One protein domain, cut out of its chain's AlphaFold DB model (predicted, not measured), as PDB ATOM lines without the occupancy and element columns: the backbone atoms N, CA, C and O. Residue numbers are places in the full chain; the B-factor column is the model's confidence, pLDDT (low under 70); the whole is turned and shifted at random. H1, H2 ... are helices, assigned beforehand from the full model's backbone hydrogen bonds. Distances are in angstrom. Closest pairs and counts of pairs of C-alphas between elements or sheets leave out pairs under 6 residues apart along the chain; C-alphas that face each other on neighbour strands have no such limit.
ATOM      1  N   GLU A 207    -135.430 115.509  30.646       86.62
ATOM      2  CA  GLU A 207    -134.207 114.786  31.020       86.62
ATOM      3  C   GLU A 207    -133.548 115.428  32.243       86.62
ATOM      4  O   GLU A 207    -133.192 114.742  33.202       86.62
ATOM      5  N   LEU A 208    -133.448 116.760  32.242       90.69
ATOM      6  CA  LEU A 208    -132.868 117.512  33.344       90.69
ATOM      7  C   LEU A 208    -133.680 117.348  34.634       90.69
ATOM      8  O   LEU A 208    -133.105 117.145  35.705       90.69
ATOM      9  N   ARG A 209    -135.016 117.389  34.546       90.62
ATOM     10  CA  ARG A 209    -135.901 117.150  35.694       90.62
ATOM     11  C   ARG A 209    -135.697 115.750  36.268       90.62
ATOM     12  O   ARG A 209    -135.668 115.610  37.490       90.62
ATOM     13  N   GLN A 210    -135.535 114.735  35.420       86.94
ATOM     14  CA  GLN A 210    -135.251 113.369  35.867       86.94
ATOM     15  C   GLN A 210    -133.877 113.257  36.544       86.94
ATOM     16  O   GLN A 210    -133.763 112.622  37.592       86.94
ATOM     17  N   ASP A 211    -132.849 113.933  36.027       89.31
ATOM     18  CA  ASP A 211    -131.532 113.956  36.672       89.31
ATOM     19  C   ASP A 211    -131.588 114.640  38.055       89.31
ATOM     20  O   ASP A 211    -131.000 114.151  39.021       89.31
ATOM     21  N   VAL A 212    -132.344 115.735  38.199       92.44
ATOM     22  CA  VAL A 212    -132.559 116.397  39.502       92.44
ATOM     23  C   VAL A 212    -133.351 115.509  40.463       92.44
ATOM     24  O   VAL A 212    -133.055 115.467  41.658       92.44
ATOM     25  N   LEU A 213    -134.336 114.772  39.958       89.31
ATOM     26  CA  LEU A 213    -135.105 113.803  40.733       89.31
ATOM     27  C   LEU A 213    -134.229 112.661  41.279       89.31
ATOM     28  O   LEU A 213    -134.412 112.253  42.432       89.31
ATOM     29  N   ASP A 214    -133.272 112.175  40.487       83.88
ATOM     30  CA  ASP A 214    -132.300 111.165  40.918       83.88
ATOM     31  C   ASP A 214    -131.302 111.739  41.931       83.88
ATOM     32  O   ASP A 214    -131.011 111.106  42.950       83.88
ATOM     33  N   LEU A 215    -130.848 112.982  41.726       88.12
ATOM     34  CA  LEU A 215    -130.035 113.699  42.709       88.12
ATOM     35  C   LEU A 215    -130.776 113.827  44.049       88.12
ATOM     36  O   LEU A 215    -130.195 113.540  45.098       88.12
ATOM     37  N   ALA A 216    -132.048 114.225  44.023       89.19
ATOM     38  CA  ALA A 216    -132.889 114.371  45.206       89.19
ATOM     39  C   ALA A 216    -133.030 113.055  45.976       89.19
ATOM     40  O   ALA A 216    -132.818 113.027  47.188       89.19
ATOM     41  N   ASP A 217    -133.322 111.959  45.268       82.69
ATOM     42  CA  ASP A 217    -133.377 110.617  45.853       82.69
ATOM     43  C   ASP A 217    -132.061 110.268  46.559       82.69
ATOM     44  O   ASP A 217    -132.068 109.870  47.728       82.69
ATOM     45  N   SER A 218    -130.932 110.499  45.875       81.81
ATOM     46  CA  SER A 218    -129.595 110.201  46.393       81.81
ATOM     47  C   SER A 218    -129.257 110.929  47.696       81.81
ATOM     48  O   SER A 218    -128.517 110.400  48.525       81.81
ATOM     49  N   ILE A 219    -129.794 112.138  47.882       86.25
ATOM     50  CA  ILE A 219    -129.537 112.985  49.049       86.25
ATOM     51  C   ILE A 219    -130.508 112.653  50.186       86.25
ATOM     52  O   ILE A 219    -130.064 112.476  51.318       86.25
ATOM     53  N   LEU A 220    -131.810 112.555  49.894       83.19
ATOM     54  CA  LEU A 220    -132.875 112.411  50.896       83.19
ATOM     55  C   LEU A 220    -132.889 111.040  51.574       83.19
ATOM     56  O   LEU A 220    -133.100 110.949  52.779       83.19
ATOM     57  N   LYS A 221    -132.655 109.966  50.818       71.88
ATOM     58  CA  LYS A 221    -132.715 108.592  51.344       71.88
ATOM     59  C   LYS A 221    -131.417 108.153  52.037       71.88
ATOM     60  O   LYS A 221    -131.365 107.054  52.580       71.88
ATOM     61  N   GLY A 222    -130.382 109.001  52.031       57.34
ATOM     62  CA  GLY A 222    -129.033 108.645  52.469       57.34
ATOM     63  C   GLY A 222    -128.356 107.642  51.525       57.34
ATOM     64  O   GLY A 222    -129.002 106.946  50.738       57.34
ATOM     65  N   ALA A 223    -127.024 107.563  51.574       46.75
ATOM     66  CA  ALA A 223    -126.337 106.427  50.967       46.75
ATOM     67  C   ALA A 223    -126.764 105.163  51.740       46.75
ATOM     68  O   ALA A 223    -126.670 105.186  52.971       46.75
ATOM     69  N   PRO A 224    -127.233 104.089  51.078       41.84
ATOM     70  CA  PRO A 224    -127.367 102.802  51.745       41.84
ATOM     71  C   PRO A 224    -126.023 102.414  52.378       41.84
ATOM     72  O   PRO A 224    -124.961 102.845  51.908       41.84
ATOM     73  N   ALA A 225    -126.063 101.606  53.440       37.22
ATOM     74  CA  ALA A 225    -124.876 100.887  53.896       37.22
ATOM     75  C   ALA A 225    -124.213 100.179  52.695       37.22
ATOM     76  O   ALA A 225    -124.924  99.809  51.761       37.22
ATOM     77  N   GLY A 238    -128.447 106.243  41.315       60.91
ATOM     78  CA  GLY A 238    -129.046 106.503  39.993       60.91
ATOM     79  C   GLY A 238    -128.386 107.569  39.116       60.91
ATOM     80  O   GLY A 238    -128.589 107.548  37.905       60.91
ATOM     81  N   ILE A 239    -127.573 108.455  39.689       75.94
ATOM     82  CA  ILE A 239    -126.976 109.593  38.989       75.94
ATOM     83  C   ILE A 239    -125.452 109.477  38.919       75.94
ATOM     84  O   ILE A 239    -124.796 109.172  39.915       75.94
ATOM     85  N   SER A 240    -124.871 109.752  37.747       78.69
ATOM     86  CA  SER A 240    -123.413 109.715  37.601       78.69
ATOM     87  C   SER A 240    -122.754 110.865  38.367       78.69
ATOM     88  O   SER A 240    -123.332 111.949  38.518       78.69
ATOM     89  N   LYS A 241    -121.533 110.649  38.870       81.81
ATOM     90  CA  LYS A 241    -120.817 111.622  39.716       81.81
ATOM     91  C   LYS A 241    -120.630 112.973  39.022       81.81
ATOM     92  O   LYS A 241    -120.732 114.007  39.680       81.81
ATOM     93  N   GLU A 242    -120.410 112.972  37.709       87.06
ATOM     94  CA  GLU A 242    -120.243 114.174  36.879       87.06
ATOM     95  C   GLU A 242    -121.531 114.988  36.834       87.06
ATOM     96  O   GLU A 242    -121.513 116.193  37.081       87.06
ATOM     97  N   VAL A 243    -122.656 114.318  36.569       89.06
ATOM     98  CA  VAL A 243    -123.973 114.958  36.488       89.06
ATOM     99  C   VAL A 243    -124.370 115.483  37.863       89.06
ATOM    100  O   VAL A 243    -124.741 116.645  37.994       89.06
ATOM    101  N   ALA A 244    -124.202 114.685  38.920       89.94
ATOM    102  CA  ALA A 244    -124.493 115.113  40.286       89.94
ATOM    103  C   ALA A 244    -123.630 116.308  40.724       89.94
ATOM    104  O   ALA A 244    -124.115 117.201  41.420       89.94
ATOM    105  N   ARG A 245    -122.352 116.347  40.325       91.44
ATOM    106  CA  ARG A 245    -121.454 117.489  40.551       91.44
ATOM    107  C   ARG A 245    -121.949 118.728  39.809       91.44
ATOM    108  O   ARG A 245    -122.048 119.787  40.425       91.44
ATOM    109  N   ALA A 246    -122.283 118.590  38.527       94.50
ATOM    110  CA  ALA A 246    -122.763 119.693  37.707       94.50
ATOM    111  C   ALA A 246    -124.081 120.271  38.238       94.50
ATOM    112  O   ALA A 246    -124.157 121.471  38.480       94.50
ATOM    113  N   LEU A 247    -125.074 119.428  38.535       95.44
ATOM    114  CA  LEU A 247    -126.354 119.862  39.103       95.44
ATOM    115  C   LEU A 247    -126.193 120.557  40.459       95.44
ATOM    116  O   LEU A 247    -126.810 121.593  40.700       95.44
ATOM    117  N   ARG A 248    -125.327 120.031  41.339       95.50
ATOM    118  CA  ARG A 248    -125.010 120.694  42.612       95.50
ATOM    119  C   ARG A 248    -124.398 122.071  42.386       95.50
ATOM    120  O   ARG A 248    -124.794 123.006  43.066       95.50
ATOM    121  N   ASN A 249    -123.467 122.222  41.446       96.31
ATOM    122  CA  ASN A 249    -122.902 123.533  41.122       96.31
ATOM    123  C   ASN A 249    -123.962 124.486  40.552       96.31
ATOM    124  O   ASN A 249    -124.027 125.632  40.989       96.31
ATOM    125  N   MET A 250    -124.834 124.007  39.657       96.62
ATOM    126  CA  MET A 250    -125.909 124.817  39.070       96.62
ATOM    127  C   MET A 250    -126.876 125.350  40.129       96.62
ATOM    128  O   MET A 250    -127.292 126.498  40.035       96.62
ATOM    129  N   ALA A 251    -127.202 124.538  41.140       96.62
ATOM    130  CA  ALA A 251    -128.083 124.906  42.249       96.62
ATOM    131  C   ALA A 251    -127.362 125.593  43.428       96.62
ATOM    132  O   ALA A 251    -127.979 125.844  44.464       96.62
ATOM    133  N   ASN A 252    -126.055 125.863  43.309       95.50
ATOM    134  CA  ASN A 252    -125.210 126.401  44.380       95.50
ATOM    135  C   ASN A 252    -125.202 125.539  45.668       95.50
ATOM    136  O   ASN A 252    -125.230 126.032  46.795       95.50
ATOM    137  N   LEU A 253    -125.174 124.217  45.488       95.69
ATOM    138  CA  LEU A 253    -125.183 123.175  46.522       95.69
ATOM    139  C   LEU A 253    -123.907 122.317  46.517       95.69
ATOM    140  O   LEU A 253    -123.907 121.170  46.970       95.69
ATOM    141  N   ALA A 254    -122.815 122.839  45.959       92.56
ATOM    142  CA  ALA A 254    -121.531 122.149  45.917       92.56
ATOM    143  C   ALA A 254    -121.018 121.827  47.332       92.56
ATOM    144  O   ALA A 254    -121.113 122.657  48.234       92.56
ATOM    145  N   VAL A 255    -120.435 120.637  47.521       89.12
ATOM    146  CA  VAL A 255    -119.827 120.249  48.804       89.12
ATOM    147  C   VAL A 255    -118.662 121.185  49.114       89.12
ATOM    148  O   VAL A 255    -117.720 121.310  48.331       89.12
ATOM    149  N   GLN A 256    -118.708 121.811  50.284       88.62
ATOM    150  CA  GLN A 256    -117.715 122.773  50.735       88.62
ATOM    151  C   GLN A 256    -116.750 122.101  51.710       88.62
ATOM    152  O   GLN A 256    -117.147 121.295  52.554       88.62
ATOM    153  N   ARG A 257    -115.459 122.428  51.600       87.00
ATOM    154  CA  ARG A 257    -114.410 121.911  52.493       87.00
ATOM    155  C   ARG A 257    -113.595 123.046  53.128       87.00
ATOM    156  O   ARG A 257    -112.409 123.178  52.804       87.00
ATOM    157  N   PRO A 258    -114.212 123.910  53.956       85.06
ATOM    158  CA  PRO A 258    -113.504 125.011  54.600       85.06
ATOM    159  C   PRO A 258    -112.397 124.501  55.535       85.06
ATOM    160  O   PRO A 258    -112.500 123.427  56.132       85.06
ATOM    161  N   LYS A 259    -111.315 125.278  55.656       84.25
ATOM    162  CA  LYS A 259    -110.282 125.057  56.676       84.25
ATOM    163  C   LYS A 259    -110.716 125.745  57.972       84.25
ATOM    164  O   LYS A 259    -111.022 126.933  57.947       84.25
ATOM    165  N   GLY A 260    -110.743 125.002  59.074       77.56
ATOM    166  CA  GLY A 260    -110.966 125.536  60.413       77.56
ATOM    167  C   GLY A 260    -109.756 126.309  60.944       77.56
ATOM    168  O   GLY A 260    -108.666 126.270  60.367       77.56
ATOM    169  N   ALA A 261    -109.946 126.991  62.076       73.56
ATOM    170  CA  ALA A 261    -108.883 127.717  62.779       73.56
ATOM    171  C   ALA A 261    -107.747 126.800  63.287       73.56
ATOM    172  O   ALA A 261    -106.641 127.263  63.541       73.56
ATOM    173  N   ASP A 262    -108.009 125.497  63.389       78.19
ATOM    174  CA  ASP A 262    -107.069 124.430  63.747       78.19
ATOM    175  C   ASP A 262    -106.311 123.844  62.535       78.19
ATOM    176  O   ASP A 262    -105.559 122.878  62.671       78.19
ATOM    177  N   GLY A 263    -106.529 124.386  61.331       79.38
ATOM    178  CA  GLY A 263    -105.938 123.906  60.081       79.38
ATOM    179  C   GLY A 263    -106.589 122.641  59.504       79.38
ATOM    180  O   GLY A 263    -106.240 122.245  58.385       79.38
ATOM    181  N   LYS A 264    -107.554 122.019  60.198       80.75
ATOM    182  CA  LYS A 264    -108.272 120.832  59.706       80.75
ATOM    183  C   LYS A 264    -109.379 121.236  58.737       80.75
ATOM    184  O   LYS A 264    -110.015 122.277  58.878       80.75
ATOM    185  N   ARG A 265    -109.622 120.408  57.717       82.50
ATOM    186  CA  ARG A 265    -110.727 120.619  56.769       82.50
ATOM    187  C   ARG A 265    -112.002 119.995  57.328       82.50
ATOM    188  O   ARG A 265    -112.034 118.787  57.546       82.50
ATOM    189  N   THR A 266    -113.050 120.789  57.516       83.38
ATOM    190  CA  THR A 266    -114.397 120.278  57.803       83.38
ATOM    191  C   THR A 266    -115.167 120.130  56.493       83.38
ATOM    192  O   THR A 266    -114.912 120.861  55.542       83.38
ATOM    193  N   THR A 267    -116.065 119.147  56.398       86.25
ATOM    194  CA  THR A 267    -116.911 118.958  55.207       86.25
ATOM    195  C   THR A 267    -118.316 119.448  55.513       86.25
ATOM    196  O   THR A 267    -118.942 118.970  56.455       86.25
ATOM    197  N   VAL A 268    -118.805 120.383  54.705       88.06
ATOM    198  CA  VAL A 268    -120.170 120.907  54.759       88.06
ATOM    199  C   VAL A 268    -120.865 120.517  53.459       88.06
ATOM    200  O   VAL A 268    -120.337 120.758  52.375       88.06
ATOM    201  N   ASP A 269    -122.036 119.895  53.566       90.56
ATOM    202  CA  ASP A 269    -122.859 119.494  52.422       90.56
ATOM    203  C   ASP A 269    -124.146 120.338  52.410       90.56
ATOM    204  O   ASP A 269    -125.106 120.002  53.117       90.56
ATOM    205  N   PRO A 270    -124.179 121.450  51.645       93.44
ATOM    206  CA  PRO A 270    -125.350 122.321  51.578       93.44
ATOM    207  C   PRO A 270    -126.596 121.599  51.066       93.44
ATOM    208  O   PRO A 270    -127.708 121.949  51.449       93.44
ATOM    209  N   ALA A 271    -126.430 120.573  50.228       92.06
ATOM    210  CA  ALA A 271    -127.550 119.814  49.690       92.06
ATOM    211  C   ALA A 271    -128.240 118.992  50.792       92.06
ATOM    212  O   ALA A 271    -129.466 118.943  50.845       92.06
ATOM    213  N   LYS A 272    -127.470 118.422  51.730       90.81
ATOM    214  CA  LYS A 272    -128.021 117.754  52.925       90.81
ATOM    215  C   LYS A 272    -128.690 118.727  53.891       90.81
ATOM    216  O   LYS A 272    -129.716 118.386  54.467       90.81
ATOM    217  N   GLN A 273    -128.136 119.925  54.066       92.19
ATOM    218  CA  GLN A 273    -128.774 120.968  54.880       92.19
ATOM    219  C   GLN A 273    -130.103 121.415  54.263       92.19
ATOM    220  O   GLN A 273    -131.097 121.559  54.969       92.19
ATOM    221  N   LEU A 274    -130.142 121.569  52.939       93.44
ATOM    222  CA  LEU A 274    -131.365 121.891  52.214       93.44
ATOM    223  C   LEU A 274    -132.411 120.774  52.336       93.44
ATOM    224  O   LEU A 274    -133.586 121.049  52.551       93.44
ATOM    225  N   ALA A 275    -131.980 119.515  52.273       91.88
ATOM    226  CA  ALA A 275    -132.850 118.353  52.433       91.88
ATOM    227  C   ALA A 275    -133.507 118.270  53.823       91.88
ATOM    228  O   ALA A 275    -134.594 117.718  53.951       91.88
ATOM    229  N   GLN A 276    -132.893 118.847  54.862       92.06
ATOM    230  CA  GLN A 276    -133.522 118.963  56.185       92.06
ATOM    231  C   GLN A 276    -134.668 119.986  56.203       92.06
ATOM    232  O   GLN A 276    -135.597 119.838  56.990       92.06
ATOM    233  N   GLN A 277    -134.605 121.014  55.351       93.75
ATOM    234  CA  GLN A 277    -135.643 122.046  55.231       93.75
ATOM    235  C   GLN A 277    -136.797 121.590  54.331       93.75
ATOM    236  O   GLN A 277    -137.947 121.932  54.589       93.75
ATOM    237  N   PHE A 278    -136.488 120.796  53.304       93.62
ATOM    238  CA  PHE A 278    -137.445 120.255  52.340       93.62
ATOM    239  C   PHE A 278    -137.370 118.720  52.346       93.62
ATOM    240  O   PHE A 278    -136.679 118.135  51.509       93.62
ATOM    241  N   PRO A 279    -138.034 118.051  53.308       87.06
ATOM    242  CA  PRO A 279    -137.860 116.618  53.544       87.06
ATOM    243  C   PRO A 279    -138.565 115.736  52.507       87.06
ATOM    244  O   PRO A 279    -138.285 114.539  52.428       87.06
ATOM    245  N   THR A 280    -139.487 116.286  51.710       89.44
ATOM    246  CA  THR A 280    -140.151 115.526  50.645       89.44
ATOM    247  C   THR A 280    -139.412 115.673  49.314       89.44
ATOM    248  O   THR A 280    -138.919 116.747  48.969       89.44
ATOM    249  N   GLN A 281    -139.374 114.597  48.513       88.31
ATOM    250  CA  GLN A 281    -138.713 114.614  47.198       88.31
ATOM    251  C   GLN A 281    -139.260 115.725  46.298       88.31
ATOM    252  O   GLN A 281    -138.491 116.412  45.632       88.31
ATOM    253  N   ARG A 282    -140.584 115.917  46.286       91.19
ATOM    254  CA  ARG A 282    -141.234 116.924  45.445       91.19
ATOM    255  C   ARG A 282    -140.807 118.341  45.823       91.19
ATOM    256  O   ARG A 282    -140.451 119.107  44.933       91.19
ATOM    257  N   GLU A 283    -140.830 118.679  47.110       93.88
ATOM    258  CA  GLU A 283    -140.435 120.009  47.591       93.88
ATOM    259  C   GLU A 283    -138.950 120.271  47.334       93.88
ATOM    260  O   GLU A 283    -138.596 121.318  46.795       93.88
ATOM    261  N   PHE A 284    -138.089 119.291  47.626       94.62
ATOM    262  CA  PHE A 284    -136.652 119.409  47.393       94.62
ATOM    263  C   PHE A 284    -136.322 119.622  45.911       94.62
ATOM    264  O   PHE A 284    -135.510 120.476  45.573       94.62
ATOM    265  N   VAL A 285    -136.967 118.876  45.008       94.62
ATOM    266  CA  VAL A 285    -136.763 119.012  43.555       94.62
ATOM    267  C   VAL A 285    -137.185 120.389  43.057       94.62
ATOM    268  O   VAL A 285    -136.453 120.991  42.273       94.62
ATOM    269  N   VAL A 286    -138.337 120.896  43.507       95.94
ATOM    270  CA  VAL A 286    -138.806 122.243  43.146       95.94
ATOM    271  C   VAL A 286    -137.797 123.298  43.594       95.94
ATOM    272  O   VAL A 286    -137.440 124.169  42.803       95.94
ATOM    273  N   GLU A 287    -137.288 123.188  44.818       96.75
ATOM    274  CA  GLU A 287    -136.293 124.122  45.344       96.75
ATOM    275  C   GLU A 287    -134.958 124.039  44.587       96.75
ATOM    276  O   GLU A 287    -134.383 125.068  44.229       96.75
ATOM    277  N   VAL A 288    -134.473 122.833  44.273       96.38
ATOM    278  CA  VAL A 288    -133.253 122.657  43.470       96.38
ATOM    279  C   VAL A 288    -133.425 123.277  42.082       96.38
ATOM    280  O   VAL A 288    -132.574 124.061  41.669       96.38
ATOM    281  N   LEU A 289    -134.526 122.989  41.381       95.94
ATOM    282  CA  LEU A 289    -134.803 123.555  40.054       95.94
ATOM    283  C   LEU A 289    -134.933 125.083  40.087       95.94
ATOM    284  O   LEU A 289    -134.441 125.753  39.180       95.94
ATOM    285  N   SER A 290    -135.547 125.633  41.138       95.81
ATOM    286  CA  SER A 290    -135.640 127.080  41.362       95.81
ATOM    287  C   SER A 290    -134.247 127.716  41.452       95.81
ATOM    288  O   SER A 290    -133.944 128.664  40.725       95.81
ATOM    289  N   ARG A 291    -133.346 127.127  42.254       96.38
ATOM    290  CA  ARG A 291    -131.956 127.597  42.420       96.38
ATOM    291  C   ARG A 291    -131.098 127.470  41.172       96.38
ATOM    292  O   ARG A 291    -130.113 128.190  41.052       96.38
ATOM    293  N   MET A 292    -131.430 126.552  40.268       95.94
ATOM    294  CA  MET A 292    -130.677 126.377  39.026       95.94
ATOM    295  C   MET A 292    -130.843 127.556  38.060       95.94
ATOM    296  O   MET A 292    -130.028 127.677  37.150       95.94
ATOM    297  N   GLU A 293    -131.859 128.412  38.232       94.50
ATOM    298  CA  GLU A 293    -132.115 129.587  37.383       94.50
ATOM    299  C   GLU A 293    -132.097 129.262  35.872       94.50
ATOM    300  O   GLU A 293    -131.520 129.989  35.068       94.50
ATOM    301  N   LEU A 294    -132.740 128.157  35.464       93.56
ATOM    302  CA  LEU A 294    -132.666 127.627  34.088       93.56
ATOM    303  C   LEU A 294    -133.066 128.632  32.998       93.56
ATOM    304  O   LEU A 294    -132.516 128.601  31.905       93.56
ATOM    305  N   HIS A 295    -133.972 129.557  33.316       93.31
ATOM    306  CA  HIS A 295    -134.401 130.627  32.415       93.31
ATOM    307  C   HIS A 295    -133.280 131.614  32.039       93.31
ATOM    308  O   HIS A 295    -133.413 132.314  31.045       93.31
ATOM    309  N   ARG A 296    -132.189 131.685  32.818       94.81
ATOM    310  CA  ARG A 296    -130.984 132.481  32.501       94.81
ATOM    311  C   ARG A 296    -129.912 131.678  31.767       94.81
ATOM    312  O   ARG A 296    -128.909 132.236  31.339       94.81
ATOM    313  N   ARG A 297    -130.103 130.362  31.664       95.88
ATOM    314  CA  ARG A 297    -129.134 129.392  31.149       95.88
ATOM    315  C   ARG A 297    -129.475 128.965  29.721       95.88
ATOM    316  O   ARG A 297    -129.525 127.775  29.395       95.88
TER     317      ARG A 297
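AT A GLANCE: This is residues 207 to 225 and 238 to 297 of the 715 residues of a protein of Parapusillimonas granuli (UniProt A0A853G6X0). A small clump of crossed helices has one long loop reaching out from it: H4 crosses H1 steeply, H2 packs across H1, and H3 packs on the residues at the end of H1. The loop is the link from H2 to H3, residues 251 to 269, which runs out to a tip near Asp 262, folds back and makes the length. The printed part has 79 residues with four named helices, H1, H2, H3 and H4 in chain order, and no named strand; the class is all helix. The whole is compact, with a radius of gyration of the C-alphas of 13.4 A and spans of 43 by 35 by 24 A.

HOW THE PARTS SIT: H1, residues 207 to 220, touches H2, residues 241 to 250, with residues 211 to 215 alone, about perpendicular at 83 degrees; their closest C-alphas, of Leu 215 and Ala 244, are 6.2 A apart. H1 touches H3, residues 270 to 277, with residues 219 to 220 alone, about perpendicular at 75 degrees; the closest C-alphas are those of Leu 220 and Ala 275, 6.1 A. H1 touches H4, residues 281 to 291, at a steep tilt of 61 degrees, opposite ways; the closest C-alphas are those of Leu 213 and Val 285, 6.2 A. The helix packing is mostly crossed, with none of these three pairs at a shallow tilt. H3 and H4 are close but not clearly touching, with the C-alphas of Ala 275 and Phe 284 closest at 6.4 A. Every O i to N i+4 pair is within hydrogen-bond range in H1, H2 and H4, and 3 of 4 in H3.

IN THESE COORDINATES: H1 begins at C-alpha 207 (-134.207, 114.786, 31.020) and is 20.1 A long. H2 measures 14.2 A, H3 10.9 A and H4 15.4 A, ending at C-alpha 291 (-131.956, 127.597, 42.420).

THE WHOLE: The C-alphas farthest apart, of Glu 207 and Asp 262, are 43.6 A apart. Residues 226 to 237 are not printed, and C-alphas 225 and 238 are 15.6 A apart across the cut. The link from H2 to H3 is long, and that from H3 to H4 is tight. Residues 222 to 225 and 238 have pLDDT under 70.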